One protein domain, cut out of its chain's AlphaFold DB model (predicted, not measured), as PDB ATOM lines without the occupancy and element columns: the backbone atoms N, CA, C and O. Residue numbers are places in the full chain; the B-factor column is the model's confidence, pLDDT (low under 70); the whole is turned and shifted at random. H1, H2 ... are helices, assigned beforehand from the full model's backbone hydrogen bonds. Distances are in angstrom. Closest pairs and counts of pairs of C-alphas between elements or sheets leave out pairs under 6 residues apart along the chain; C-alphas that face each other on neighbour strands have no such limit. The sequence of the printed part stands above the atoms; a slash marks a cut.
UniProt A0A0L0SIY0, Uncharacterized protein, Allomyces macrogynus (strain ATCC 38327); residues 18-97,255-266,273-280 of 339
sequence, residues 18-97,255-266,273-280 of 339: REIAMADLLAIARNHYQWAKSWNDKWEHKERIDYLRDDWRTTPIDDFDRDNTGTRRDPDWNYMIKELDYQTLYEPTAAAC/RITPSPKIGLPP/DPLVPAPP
ATOM      1  N   ARG A  18      79.456 119.071 153.115       82.31
ATOM      2  CA  ARG A  18      80.717 118.341 153.287       82.31
ATOM      3  C   ARG A  18      80.898 117.215 152.266       82.31
ATOM      4  O   ARG A  18      81.964 117.106 151.675       82.31
ATOM      5  N   GLU A  19      79.859 116.417 152.014       85.44
ATOM      6  CA  GLU A  19      79.884 115.353 150.998       85.44
ATOM      7  C   GLU A  19      80.061 115.920 149.579       85.44
ATOM      8  O   GLU A  19      80.828 115.364 148.793       85.44
ATOM      9  N   ILE A  20      79.393 117.038 149.264       85.38
ATOM     10  CA  ILE A  20      79.545 117.741 147.979       85.38
ATOM     11  C   ILE A  20      80.988 118.227 147.815       85.38
ATOM     12  O   ILE A  20      81.618 117.919 146.810       85.38
ATOM     13  N   ALA A  21      81.549 118.889 148.829       86.31
ATOM     14  CA  ALA A  21      82.918 119.393 148.778       86.31
ATOM     15  C   ALA A  21      83.958 118.265 148.620       86.31
ATOM     16  O   ALA A  21      84.903 118.398 147.841       86.31
ATOM     17  N   MET A  22      83.771 117.122 149.297       89.50
ATOM     18  CA  MET A  22      84.610 115.935 149.077       89.50
ATOM     19  C   MET A  22      84.497 115.428 147.629       89.50
ATOM     20  O   MET A  22      85.504 115.095 147.004       89.50
ATOM     21  N   ALA A  23      83.282 115.372 147.075       89.19
ATOM     22  CA  ALA A  23      83.051 114.929 145.701       89.19
ATOM     23  C   ALA A  23      83.682 115.871 144.660       89.19
ATOM     24  O   ALA A  23      84.269 115.379 143.691       89.19
ATOM     25  N   ASP A  24      83.611 117.185 144.878       86.81
ATOM     26  CA  ASP A  24      84.207 118.206 144.012       86.81
ATOM     27  C   ASP A  24      85.735 118.093 144.000       86.81
ATOM     28  O   ASP A  24      86.351 118.037 142.933       86.81
ATOM     29  N   LEU A  25      86.361 117.939 145.168       86.94
ATOM     30  CA  LEU A  25      87.809 117.755 145.265       86.94
ATOM     31  C   LEU A  25      88.276 116.465 144.568       86.94
ATOM     32  O   LEU A  25      89.253 116.462 143.813       86.94
ATOM     33  N   LEU A  26      87.539 115.366 144.759       88.88
ATOM     34  CA  LEU A  26      87.772 114.114 144.036       88.88
ATOM     35  C   LEU A  26      87.584 114.294 142.525       88.88
ATOM     36  O   LEU A  26      88.286 113.665 141.734       88.88
ATOM     37  N   ALA A  27      86.640 115.126 142.081       85.94
ATOM     38  CA  ALA A  27      86.493 115.454 140.668       85.94
ATOM     39  C   ALA A  27      87.724 116.208 140.143       85.94
ATOM     40  O   ALA A  27      88.252 115.811 139.110       85.94
ATOM     41  N   ILE A  28      88.261 117.191 140.874       83.62
ATOM     42  CA  ILE A  28      89.497 117.907 140.499       83.62
ATOM     43  C   ILE A  28      90.682 116.941 140.367       83.62
ATOM     44  O   ILE A  28      91.470 117.039 139.419       83.62
ATOM     45  N   ALA A  29      90.813 115.985 141.290       83.50
ATOM     46  CA  ALA A  29      91.855 114.965 141.215       83.50
ATOM     47  C   ALA A  29      91.720 114.120 139.942       83.50
ATOM     48  O   ALA A  29      92.713 113.854 139.274       83.50
ATOM     49  N   ARG A  30      90.501 113.741 139.552       84.94
ATOM     50  CA  ARG A  30      90.279 112.816 138.434       84.94
ATOM     51  C   ARG A  30      90.126 113.507 137.072       84.94
ATOM     52  O   ARG A  30      90.351 112.866 136.051       84.94
ATOM     53  N   ASN A  31      89.803 114.802 137.029       81.00
ATOM     54  CA  ASN A  31      89.510 115.568 135.808       81.00
ATOM     55  C   ASN A  31      90.774 115.910 134.995       81.00
ATOM     56  O   ASN A  31      91.131 117.069 134.793       81.00
ATOM     57  N   HIS A  32      91.506 114.884 134.569       74.44
ATOM     58  CA  HIS A  32      92.603 114.994 133.623       74.44
ATOM     59  C   HIS A  32      92.847 113.662 132.907       74.44
ATOM     60  O   HIS A  32      92.501 112.580 133.381       74.44
ATOM     61  N   TYR A  33      93.438 113.742 131.718       75.38
ATOM     62  CA  TYR A  33      93.731 112.561 130.915       75.38
ATOM     63  C   TYR A  33      94.697 111.617 131.642       75.38
ATOM     64  O   TYR A  33      95.703 112.069 132.175       75.38
ATOM     65  N   GLN A  34      94.391 110.313 131.629       77.19
ATOM     66  CA  GLN A  34      95.183 109.266 132.292       77.19
ATOM     67  C   GLN A  34      95.390 109.477 133.803       77.19
ATOM     68  O   GLN A  34      96.366 108.974 134.355       77.19
ATOM     69  N   TRP A  35      94.443 110.137 134.483       83.06
ATOM     70  CA  TRP A  35      94.555 110.474 135.905       83.06
ATOM     71  C   TRP A  35      94.994 109.313 136.806       83.06
ATOM     72  O   TRP A  35      95.822 109.507 137.684       83.06
ATOM     73  N   ALA A  36      94.485 108.099 136.574       86.12
ATOM     74  CA  ALA A  36      94.814 106.936 137.391       86.12
ATOM     75  C   ALA A  36      96.280 106.506 137.251       86.12
ATOM     76  O   ALA A  36      96.905 106.099 138.227       86.12
ATOM     77  N   LYS A  37      96.841 106.615 136.039       83.88
ATOM     78  CA  LYS A  37      98.263 106.359 135.795       83.88
ATOM     79  C   LYS A  37      99.100 107.426 136.496       83.88
ATOM     80  O   LYS A  37      99.959 107.085 137.299       83.88
ATOM     81  N   SER A  38      98.772 108.693 136.250       80.06
ATOM     82  CA  SER A  38      99.439 109.840 136.861       80.06
ATOM     83  C   SER A  38      99.414 109.775 138.393       80.06
ATOM     84  O   SER A  38     100.430 109.992 139.037       80.06
ATOM     85  N   TRP A  39      98.290 109.380 138.992       82.94
ATOM     86  CA  TRP A  39      98.159 109.207 140.441       82.94
ATOM     87  C   TRP A  39      99.091 108.126 141.009       82.94
ATOM     88  O   TRP A  39      99.667 108.300 142.082       82.94
ATOM     89  N   ASN A  40      99.266 107.015 140.287       81.19
ATOM     90  CA  ASN A  40     100.145 105.922 140.707       81.19
ATOM     91  C   ASN A  40     101.638 106.260 140.527       81.19
ATOM     92  O   ASN A  40     102.480 105.731 141.260       81.19
ATOM     93  N   ASP A  41     101.966 107.173 139.612       80.38
ATOM     94  CA  ASP A  41     103.316 107.687 139.381       80.38
ATOM     95  C   ASP A  41     103.661 108.767 140.438       80.38
ATOM     96  O   ASP A  41     103.709 109.968 140.181       80.38
ATOM     97  N   LYS A  42     103.908 108.306 141.677       60.22
ATOM     98  CA  LYS A  42     104.052 109.077 142.940       60.22
ATOM     99  C   LYS A  42     104.994 110.300 142.933       60.22
ATOM    100  O   LYS A  42     104.962 111.072 143.892       60.22
ATOM    101  N   TRP A  43     105.855 110.476 141.929       48.81
ATOM    102  CA  TRP A  43     106.888 111.522 141.906       48.81
ATOM    103  C   TRP A  43     106.438 112.830 141.234       48.81
ATOM    104  O   TRP A  43     106.834 113.898 141.688       48.81
ATOM    105  N   GLU A  44     105.558 112.788 140.226       56.16
ATOM    106  CA  GLU A  44     105.104 114.005 139.518       56.16
ATOM    107  C   GLU A  44     103.981 114.764 140.254       56.16
ATOM    108  O   GLU A  44     103.605 115.864 139.858       56.16
ATOM    109  N   HIS A  45     103.446 114.203 141.346       61.06
ATOM    110  CA  HIS A  45     102.194 114.683 141.941       61.06
ATOM    111  C   HIS A  45     102.232 115.066 143.414       61.06
ATOM    112  O   HIS A  45     101.194 115.479 143.929       61.06
ATOM    113  N   LYS A  46     103.382 115.010 144.096       72.44
ATOM    114  CA  LYS A  46     103.449 115.424 145.506       72.44
ATOM    115  C   LYS A  46     102.925 116.854 145.700       72.44
ATOM    116  O   LYS A  46     102.051 117.064 146.528       72.44
ATOM    117  N   GLU A  47     103.355 117.785 144.850       75.75
ATOM    118  CA  GLU A  47     102.893 119.180 144.877       75.75
ATOM    119  C   GLU A  47     101.386 119.315 144.615       75.75
ATOM    120  O   GLU A  47     100.721 120.129 145.246       75.75
ATOM    121  N   ARG A  48     100.812 118.489 143.727       78.00
ATOM    122  CA  ARG A  48      99.365 118.502 143.451       78.00
ATOM    123  C   ARG A  48      98.560 117.931 144.616       78.00
ATOM    124  O   ARG A  48      97.497 118.451 144.928       78.00
ATOM    125  N   ILE A  49      99.036 116.852 145.229       82.69
ATOM    126  CA  ILE A  49      98.406 116.245 146.406       82.69
ATOM    127  C   ILE A  49      98.459 117.230 147.577       82.69
ATOM    128  O   ILE A  49      97.448 117.411 148.251       82.69
ATOM    129  N   ASP A  50      99.597 117.895 147.777       85.19
ATOM    130  CA  ASP A  50      99.763 118.933 148.795       85.19
ATOM    131  C   ASP A  50      98.836 120.128 148.511       85.19
ATOM    132  O   ASP A  50      98.096 120.543 149.398       85.19
ATOM    133  N   TYR A  51      98.750 120.585 147.255       85.19
ATOM    134  CA  TYR A  51      97.793 121.616 146.836       85.19
ATOM    135  C   TYR A  51      96.340 121.226 147.134       85.19
ATOM    136  O   TYR A  51      95.616 121.997 147.754       85.19
ATOM    137  N   LEU A  52      95.907 120.023 146.739       85.81
ATOM    138  CA  LEU A  52      94.543 119.544 146.998       85.81
ATOM    139  C   LEU A  52      94.258 119.415 148.501       85.81
ATOM    140  O   LEU A  52      93.139 119.664 148.945       85.81
ATOM    141  N   ARG A  53      95.261 119.029 149.297       87.56
ATOM    142  CA  ARG A  53      95.142 118.947 150.755       87.56
ATOM    143  C   ARG A  53      94.993 120.331 151.383       87.56
ATOM    144  O   ARG A  53      94.183 120.494 152.295       87.56
ATOM    145  N   ASP A  54      95.766 121.304 150.923       85.31
ATOM    146  CA  ASP A  54      95.705 122.680 151.416       85.31
ATOM    147  C   ASP A  54      94.398 123.364 150.992       85.31
ATOM    148  O   ASP A  54      93.742 124.010 151.815       85.31
ATOM    149  N   ASP A  55      93.950 123.131 149.758       84.38
ATOM    150  CA  ASP A  55      92.640 123.558 149.260       84.38
ATOM    151  C   ASP A  55      91.509 122.980 150.130       84.38
ATOM    152  O   ASP A  55      90.691 123.721 150.678       84.38
ATOM    153  N   TRP A  56      91.537 121.674 150.421       85.62
ATOM    154  CA  TRP A  56      90.579 121.033 151.332       85.62
ATOM    155  C   TRP A  56      90.575 121.639 152.744       85.62
ATOM    156  O   TRP A  56      89.527 121.866 153.361       85.62
ATOM    157  N   ARG A  57      91.758 121.928 153.292       82.81
ATOM    158  CA  ARG A  57      91.901 122.512 154.634       82.81
ATOM    159  C   ARG A  57      91.423 123.953 154.725       82.81
ATOM    160  O   ARG A  57      91.061 124.383 155.817       82.81
ATOM    161  N   THR A  58      91.402 124.672 153.612       80.12
ATOM    162  CA  THR A  58      91.007 126.084 153.553       80.12
ATOM    163  C   THR A  58      89.604 126.299 152.980       80.12
ATOM    164  O   THR A  58      89.020 127.354 153.218       80.12
ATOM    165  N   THR A  59      89.019 125.291 152.321       78.06
ATOM    166  CA  THR A  59      87.656 125.339 151.773       78.06
ATOM    167  C   THR A  59      86.637 125.685 152.874       78.06
ATOM    168  O   THR A  59      86.564 124.974 153.890       78.06
ATOM    169  N   PRO A  60      85.847 126.766 152.715       73.44
ATOM    170  CA  PRO A  60      84.744 127.094 153.610       73.44
ATOM    171  C   PRO A  60      83.572 126.143 153.359       73.44
ATOM    172  O   PRO A  60      83.022 126.101 152.260       73.44
ATOM    173  N   ILE A  61      83.182 125.383 154.377       71.62
ATOM    174  CA  ILE A  61      82.017 124.499 154.340       71.62
ATOM    175  C   ILE A  61      81.150 124.904 155.528       71.62
ATOM    176  O   ILE A  61      81.643 124.938 156.657       71.62
ATOM    177  N   ASP A  62      79.885 125.242 155.269       61.16
ATOM    178  CA  ASP A  62      78.884 125.493 156.310       61.16
ATOM    179  C   ASP A  62      78.549 124.164 156.997       61.16
ATOM    180  O   ASP A  62      77.552 123.505 156.686       61.16
ATOM    181  N   ASP A  63      79.414 123.729 157.905       58.91
ATOM    182  CA  ASP A  63      79.102 122.609 158.771       58.91
ATOM    183  C   ASP A  63      78.256 123.120 159.945       58.91
ATOM    184  O   ASP A  63      78.605 124.087 160.625       58.91
ATOM    185  N   PHE A  64      77.150 122.431 160.233       53.81
ATOM    186  CA  PHE A  64      76.434 122.528 161.511       53.81
ATOM    187  C   PHE A  64      77.274 121.886 162.636       53.81
ATOM    188  O   PHE A  64      76.795 121.021 163.372       53.81
ATOM    189  N   ASP A  65      78.559 122.235 162.724       52.97
ATOM    190  CA  ASP A  65      79.512 121.587 163.614       52.97
ATOM    191  C   ASP A  65      79.577 122.315 164.955       52.97
ATOM    192  O   ASP A  65      79.762 123.531 165.036       52.97
ATOM    193  N   ARG A  66      79.422 121.552 166.035       49.75
ATOM    194  CA  ARG A  66      79.554 122.053 167.408       49.75
ATOM    195  C   ARG A  66      80.989 121.984 167.933       49.75
ATOM    196  O   ARG A  66      81.245 122.543 168.995       49.75
ATOM    197  N   ASP A  67      81.923 121.379 167.195       48.06
ATOM    198  CA  ASP A  67      83.293 121.170 167.671       48.06
ATOM    199  C   ASP A  67      84.323 121.996 166.874       48.06
ATOM    200  O   ASP A  67      84.942 121.533 165.917       48.06
ATOM    201  N   ASN A  68      84.550 123.232 167.337       45.25
ATOM    202  CA  ASN A  68      85.517 124.238 166.856       45.25
ATOM    203  C   ASN A  68      87.011 123.827 166.971       45.25
ATOM    204  O   ASN A  68      87.811 124.568 167.540       45.25
ATOM    205  N   THR A  69      87.435 122.657 166.480       47.44
ATOM    206  CA  THR A  69      88.814 122.169 166.735       47.44
ATOM    207  C   THR A  69      89.693 121.947 165.507       47.44
ATOM    208  O   THR A  69      90.872 121.657 165.677       47.44
ATOM    209  N   GLY A  70      89.190 122.077 164.272       49.62
ATOM    210  CA  GLY A  70      90.012 121.972 163.048       49.62
ATOM    211  C   GLY A  70      90.664 120.597 162.781       49.62
ATOM    212  O   GLY A  70      91.229 120.387 161.714       49.62
ATOM    213  N   THR A  71      90.542 119.634 163.699       50.03
ATOM    214  CA  THR A  71      91.192 118.307 163.678       50.03
ATOM    215  C   THR A  71      90.419 117.238 162.895       50.03
ATOM    216  O   THR A  71      90.951 116.163 162.628       50.03
ATOM    217  N   ARG A  72      89.176 117.511 162.473       60.03
ATOM    218  CA  ARG A  72      88.306 116.546 161.764       60.03
ATOM    219  C   ARG A  72      88.519 116.447 160.248       60.03
ATOM    220  O   ARG A  72      88.013 115.506 159.644       60.03
ATOM    221  N   ARG A  73      89.281 117.356 159.627       73.81
ATOM    222  CA  ARG A  73      89.480 117.369 158.160       73.81
ATOM    223  C   ARG A  73      90.477 116.320 157.660       73.81
ATOM    224  O   ARG A  73      90.383 115.901 156.508       73.81
ATOM    225  N   ASP A  74      91.398 115.871 158.513       81.44
ATOM    226  CA  ASP A  74      92.379 114.837 158.162       81.44
ATOM    227  C   ASP A  74      91.736 113.444 157.973       81.44
ATOM    228  O   ASP A  74      92.083 112.775 157.000       81.44
ATOM    229  N   PRO A  75      90.772 112.996 158.808       87.81
ATOM    230  CA  PRO A  75      89.959 111.814 158.513       87.81
ATOM    231  C   PRO A  75      89.280 111.844 157.137       87.81
ATOM    232  O   PRO A  75      89.338 110.849 156.417       87.81
ATOM    233  N   ASP A  76      88.696 112.980 156.741       88.75
ATOM    234  CA  ASP A  76      88.050 113.136 155.428       88.75
ATOM    235  C   ASP A  76      89.057 112.993 154.296       88.75
ATOM    236  O   ASP A  76      88.842 112.241 153.346       88.75
ATOM    237  N   TRP A  77      90.186 113.686 154.432       89.25
ATOM    238  CA  TRP A  77      91.286 113.606 153.488       89.25
ATOM    239  C   TRP A  77      91.802 112.172 153.341       89.25
ATOM    240  O   TRP A  77      91.944 111.668 152.229       89.25
ATOM    241  N   ASN A  78      92.042 111.486 154.459       90.75
ATOM    242  CA  ASN A  78      92.514 110.105 154.460       90.75
ATOM    243  C   ASN A  78      91.510 109.166 153.782       90.75
ATOM    244  O   ASN A  78      91.918 108.276 153.035       90.75
ATOM    245  N   TYR A  79      90.210 109.380 153.998       93.25
ATOM    246  CA  TYR A  79      89.167 108.629 153.308       93.25
ATOM    247  C   TYR A  79      89.182 108.891 151.794       93.25
ATOM    248  O   TYR A  79      89.159 107.943 151.012       93.25
ATOM    249  N   MET A  80      89.280 110.156 151.368       92.31
ATOM    250  CA  MET A  80      89.354 110.525 149.947       92.31
ATOM    251  C   MET A  80      90.575 109.921 149.248       92.31
ATOM    252  O   MET A  80      90.455 109.455 148.119       92.31
ATOM    253  N   ILE A  81      91.732 109.870 149.914       91.50
ATOM    254  CA  ILE A  81      92.925 109.208 149.369       91.50
ATOM    255  C   ILE A  81      92.683 107.712 149.175       91.50
ATOM    256  O   ILE A  81      92.943 107.199 148.090       91.50
ATOM    257  N   LYS A  82      92.116 107.019 150.174       93.25
ATOM    258  CA  LYS A  82      91.768 105.594 150.042       93.25
ATOM    259  C   LYS A  82      90.771 105.352 148.903       93.25
ATOM    260  O   LYS A  82      90.884 104.360 148.187       93.25
ATOM    261  N   GLU A  83      89.813 106.259 148.713       93.44
ATOM    262  CA  GLU A  83      88.885 106.204 147.586       93.44
ATOM    263  C   GLU A  83      89.594 106.382 146.239       93.44
ATOM    264  O   GLU A  83      89.325 105.619 145.313       93.44
ATOM    265  N   LEU A  84      90.493 107.363 146.110       90.69
ATOM    266  CA  LEU A  84      91.260 107.572 144.882       90.69
ATOM    267  C   LEU A  84      92.143 106.365 144.577       90.69
ATOM    268  O   LEU A  84      92.100 105.876 143.453       90.69
ATOM    269  N   ASP A  85      92.845 105.824 145.573       90.56
ATOM    270  CA  ASP A  85      93.669 104.618 145.437       90.56
ATOM    271  C   ASP A  85      92.841 103.401 144.996       90.56
ATOM    272  O   ASP A  85      93.272 102.602 144.164       90.56
ATOM    273  N   TYR A  86      91.615 103.259 145.505       91.88
ATOM    274  CA  TYR A  86      90.685 102.251 145.005       91.88
ATOM    275  C   TYR A  86      90.303 102.520 143.543       91.88
ATOM    276  O   TYR A  86      90.385 101.638 142.685       91.88
ATOM    277  N   GLN A  87      89.894 103.746 143.226       89.81
ATOM    278  CA  GLN A  87      89.430 104.098 141.888       89.81
ATOM    279  C   GLN A  87      90.546 104.015 140.839       89.81
ATOM    280  O   GLN A  87      90.261 103.689 139.693       89.81
ATOM    281  N   THR A  88      91.814 104.235 141.187       88.25
ATOM    282  CA  THR A  88      92.917 104.116 140.219       88.25
ATOM    283  C   THR A  88      93.116 102.674 139.766       88.25
ATOM    284  O   THR A  88      93.439 102.433 138.603       88.25
ATOM    285  N   LEU A  89      92.887 101.715 140.668       88.81
ATOM    286  CA  LEU A  89      93.045 100.285 140.417       88.81
ATOM    287  C   LEU A  89      91.830  99.683 139.707       88.81
ATOM    288  O   LEU A  89      91.983  98.921 138.753       88.81
ATOM    289  N   TYR A  90      90.626 100.015 140.169       87.69
ATOM    290  CA  TYR A  90      89.393  99.360 139.719       87.69
ATOM    291  C   TYR A  90      88.578 100.206 138.733       87.69
ATOM    292  O   TYR A  90      87.694  99.691 138.049       87.69
ATOM    293  N   GLU A  91      88.853 101.509 138.644       85.50
ATOM    294  CA  GLU A  91      88.066 102.481 137.882       85.50
ATOM    295  C   GLU A  91      88.944 103.499 137.108       85.50
ATOM    296  O   GLU A  91      88.664 104.702 137.132       85.50
ATOM    297  N   PRO A  92      89.992 103.075 136.372       79.94
ATOM    298  CA  PRO A  92      90.995 103.995 135.823       79.94
ATOM    299  C   PRO A  92      90.438 104.986 134.790       79.94
ATOM    300  O   PRO A  92      91.021 106.039 134.536       79.94
ATOM    301  N   THR A  93      89.276 104.689 134.209       73.00
ATOM    302  CA  THR A  93      88.587 105.542 133.236       73.00
ATOM    303  C   THR A  93      87.579 106.495 133.882       73.00
ATOM    304  O   THR A  93      86.740 107.026 133.175       73.00
ATOM    305  N   ALA A  94      87.599 106.711 135.204       64.56
ATOM    306  CA  ALA A  94      86.512 107.376 135.929       64.56
ATOM    307  C   ALA A  94      86.187 108.838 135.552       64.56
ATOM    308  O   ALA A  94      85.116 109.289 135.953       64.56
ATOM    309  N   ALA A  95      87.054 109.583 134.850       62.00
ATOM    310  CA  ALA A  95      86.885 111.043 134.804       62.00
ATOM    311  C   ALA A  95      87.436 111.818 133.599       62.00
ATOM    312  O   ALA A  95      87.267 113.031 133.565       62.00
ATOM    313  N   ALA A  96      88.052 111.188 132.600       58.22
ATOM    314  CA  ALA A  96      88.390 111.923 131.383       58.22
ATOM    315  C   ALA A  96      88.633 110.991 130.204       58.22
ATOM    316  O   ALA A  96      89.407 110.036 130.287       58.22
ATOM    317  N   CYS A  97      88.039 111.353 129.073       57.22
ATOM    318  CA  CYS A  97      88.309 110.739 127.788       57.22
ATOM    319  C   CYS A  97      88.875 111.796 126.851       57.22
ATOM    320  O   CYS A  97      88.208 112.772 126.523       57.22
ATOM    321  N   ARG A 255      79.826 108.952 151.591       89.50
ATOM    322  CA  ARG A 255      81.063 108.797 152.379       89.50
ATOM    323  C   ARG A 255      80.784 109.032 153.855       89.50
ATOM    324  O   ARG A 255      81.341 108.353 154.714       89.50
ATOM    325  N   ILE A 256      79.877 109.968 154.138       85.44
ATOM    326  CA  ILE A 256      79.435 110.304 155.489       85.44
ATOM    327  C   ILE A 256      77.932 110.063 155.619       85.44
ATOM    328  O   ILE A 256      77.122 110.661 154.914       85.44
ATOM    329  N   THR A 257      77.537 109.205 156.562       83.19
ATOM    330  CA  THR A 257      76.118 108.985 156.876       83.19
ATOM    331  C   THR A 257      75.682 109.916 158.011       83.19
ATOM    332  O   THR A 257      76.099 109.702 159.151       83.19
ATOM    333  N   PRO A 258      74.837 110.930 157.747       77.94
ATOM    334  CA  PRO A 258      74.319 111.812 158.789       77.94
ATOM    335  C   PRO A 258      73.284 111.105 159.678       77.94
ATOM    336  O   PRO A 258      72.603 110.168 159.249       77.94
ATOM    337  N   SER A 259      73.139 111.588 160.915       74.50
ATOM    338  CA  SER A 259      72.147 111.126 161.888       74.50
ATOM    339  C   SER A 259      71.244 112.282 162.354       74.50
ATOM    340  O   SER A 259      71.755 113.238 162.936       74.50
ATOM    341  N   PRO A 260      69.912 112.200 162.185       70.62
ATOM    342  CA  PRO A 260      69.181 111.107 161.542       70.62
ATOM    343  C   PRO A 260      69.449 111.047 160.029       70.62
ATOM    344  O   PRO A 260      69.841 112.041 159.417       70.62
ATOM    345  N   LYS A 261      69.221 109.874 159.417       67.06
ATOM    346  CA  LYS A 261      69.357 109.704 157.962       67.06
ATOM    347  C   LYS A 261      68.462 110.711 157.239       67.06
ATOM    348  O   LYS A 261      67.257 110.770 157.489       67.06
ATOM    349  N   ILE A 262      69.050 111.473 156.321       63.22
ATOM    350  CA  ILE A 262      68.323 112.444 155.503       63.22
ATOM    351  C   ILE A 262      67.432 111.662 154.522       63.22
ATOM    352  O   ILE A 262      67.934 110.869 153.729       63.22
ATOM    353  N   GLY A 263      66.110 111.847 154.585       57.50
ATOM    354  CA  GLY A 263      65.178 111.117 153.708       57.50
ATOM    355  C   GLY A 263      63.687 111.262 154.022       57.50
ATOM    356  O   GLY A 263      62.858 110.990 153.159       57.50
ATOM    357  N   LEU A 264      63.322 111.743 155.211       52.56
ATOM    358  CA  LEU A 264      61.948 112.121 155.547       52.56
ATOM    359  C   LEU A 264      61.959 113.569 156.035       52.56
ATOM    360  O   LEU A 264      62.779 113.874 156.902       52.56
ATOM    361  N   PRO A 265      61.108 114.473 155.509       49.62
ATOM    362  CA  PRO A 265      60.971 115.788 156.110       49.62
ATOM    363  C   PRO A 265      60.454 115.585 157.541       49.62
ATOM    364  O   PRO A 265      59.357 115.040 157.709       49.62
ATOM    365  N   PRO A 266      61.208 115.979 158.584       52.19
ATOM    366  CA  PRO A 266      60.647 116.032 159.922       52.19
ATOM    367  C   PRO A 266      59.451 116.989 159.893       52.19
ATOM    368  O   PRO A 266      59.433 117.947 159.110       52.19
ATOM    369  N   ASP A 273      69.378 119.789 164.317       65.69
ATOM    370  CA  ASP A 273      70.505 119.805 163.389       65.69
ATOM    371  C   ASP A 273      71.083 118.384 163.267       65.69
ATOM    372  O   ASP A 273      71.301 117.719 164.291       65.69
ATOM    373  N   PRO A 274      71.264 117.870 162.038       70.44
ATOM    374  CA  PRO A 274      71.765 116.522 161.836       70.44
ATOM    375  C   PRO A 274      73.219 116.432 162.304       70.44
ATOM    376  O   PRO A 274      74.057 117.253 161.937       70.44
ATOM    377  N   LEU A 275      73.537 115.394 163.074       76.12
ATOM    378  CA  LEU A 275      74.912 115.045 163.398       76.12
ATOM    379  C   LEU A 275      75.596 114.503 162.139       76.12
ATOM    380  O   LEU A 275      75.142 113.512 161.562       76.12
ATOM    381  N   VAL A 276      76.709 115.121 161.749       78.69
ATOM    382  CA  VAL A 276      77.541 114.699 160.615       78.69
ATOM    383  C   VAL A 276      78.871 114.163 161.166       78.69
ATOM    384  O   VAL A 276      79.753 114.956 161.491       78.69
ATOM    385  N   PRO A 277      79.028 112.835 161.347       82.88
ATOM    386  CA  PRO A 277      80.256 112.268 161.905       82.88
ATOM    387  C   PRO A 277      81.427 112.360 160.914       82.88
ATOM    388  O   PRO A 277      81.252 112.702 159.746       82.88
ATOM    389  N   ALA A 278      82.634 112.018 161.370       84.50
ATOM    390  CA  ALA A 278      83.736 111.718 160.455       84.50
ATOM    391  C   ALA A 278      83.409 110.466 159.609       84.50
ATOM    392  O   ALA A 278      82.661 109.597 160.078       84.50
ATOM    393  N   PRO A 279      83.954 110.344 158.385       88.94
ATOM    394  CA  PRO A 279      83.820 109.130 157.596       88.94
ATOM    395  C   PRO A 279      84.485 107.941 158.309       88.94
ATOM    396  O   PRO A 279      85.331 108.133 159.193       88.94
ATOM    397  N   PRO A 280      84.122 106.700 157.941       90.00
ATOM    398  CA  PRO A 280      84.792 105.508 158.447       90.00
ATOM    399  C   PRO A 280      86.306 105.584 158.236       90.00
ATOM    400  O   PRO A 280      86.777 106.140 157.248       90.00
TER     401      PRO A 280
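This is residues 18 to 97, 255 to 266 and 273 to 280 of the 339 residues of an uncharacterized protein of Allomyces macrogynus (strain ATCC 38327) (UniProt A0A0L0SIY0). Three helices, H1, H3 and H4, form a small up-and-down bundle with few contacts, in which H4, the longest, slants over the other two. Short H2 packs on H4 near its last residues, and long unnamed stretches, residues 59 to 72 and 255 to 266, extend at the opposite end. The 100 printed residues hold four named helices, H1 to H4 in chain order, and no named strand; the class is all helix, with 50 residues in named elements. The whole is only just compact, close to loose, with a radius of gyration of the C-alphas of 15.2 A, and elongated, spanning 45 by 29 by 20 A.

H1, residues 18 to 30, and H3, residues 46 to 58, only just touch, with 3 pairs of C-alphas within 8 A, the closest being Leu 25 and Leu 52 at 7.2 A; they run opposite ways at a shallow tilt of 20 degrees. H4, residues 73 to 90, is the hub. Its residues 76 to 84 alone touch H1, the same way at a steep tilt of 44 degrees, closest C-alphas Leu 26 and Met 80, 7.1 A. H3 and H4 form a helical hairpin at a steep tilt of 43 degrees, closest C-alphas Arg 57 and Arg 73, 6.7 A. H2, residues 35 to 40, touches H4 about perpendicular at 77 degrees, closest C-alphas Ala 36 and Thr 88, 4.4 A. Every O i to N i+4 pair is within hydrogen-bond range in H1, H2 and H3, and 13 of 14 in H4.

H1 begins at C-alpha 18 (80.717, 118.341, 153.287) and is 18.5 A long; H2 is 8.7 A, H3 18.3 A. H4, 25.8 A, ends at C-alpha 90 (89.393, 99.360, 139.719).

The C-alphas of Trp 43 and Pro 266, the two farthest apart, are 49.8 A apart. Residues 98 to 254 and 267 to 272 are not printed, with C-alpha gaps of 25.7 A and 11.1 A. The link from H3 to H4 is long. Residues 41 to 47 stand free. Mean pLDDT of the printed part is 76.5, with 26 residues under 70, among them 62 to 72 and 261 to 266.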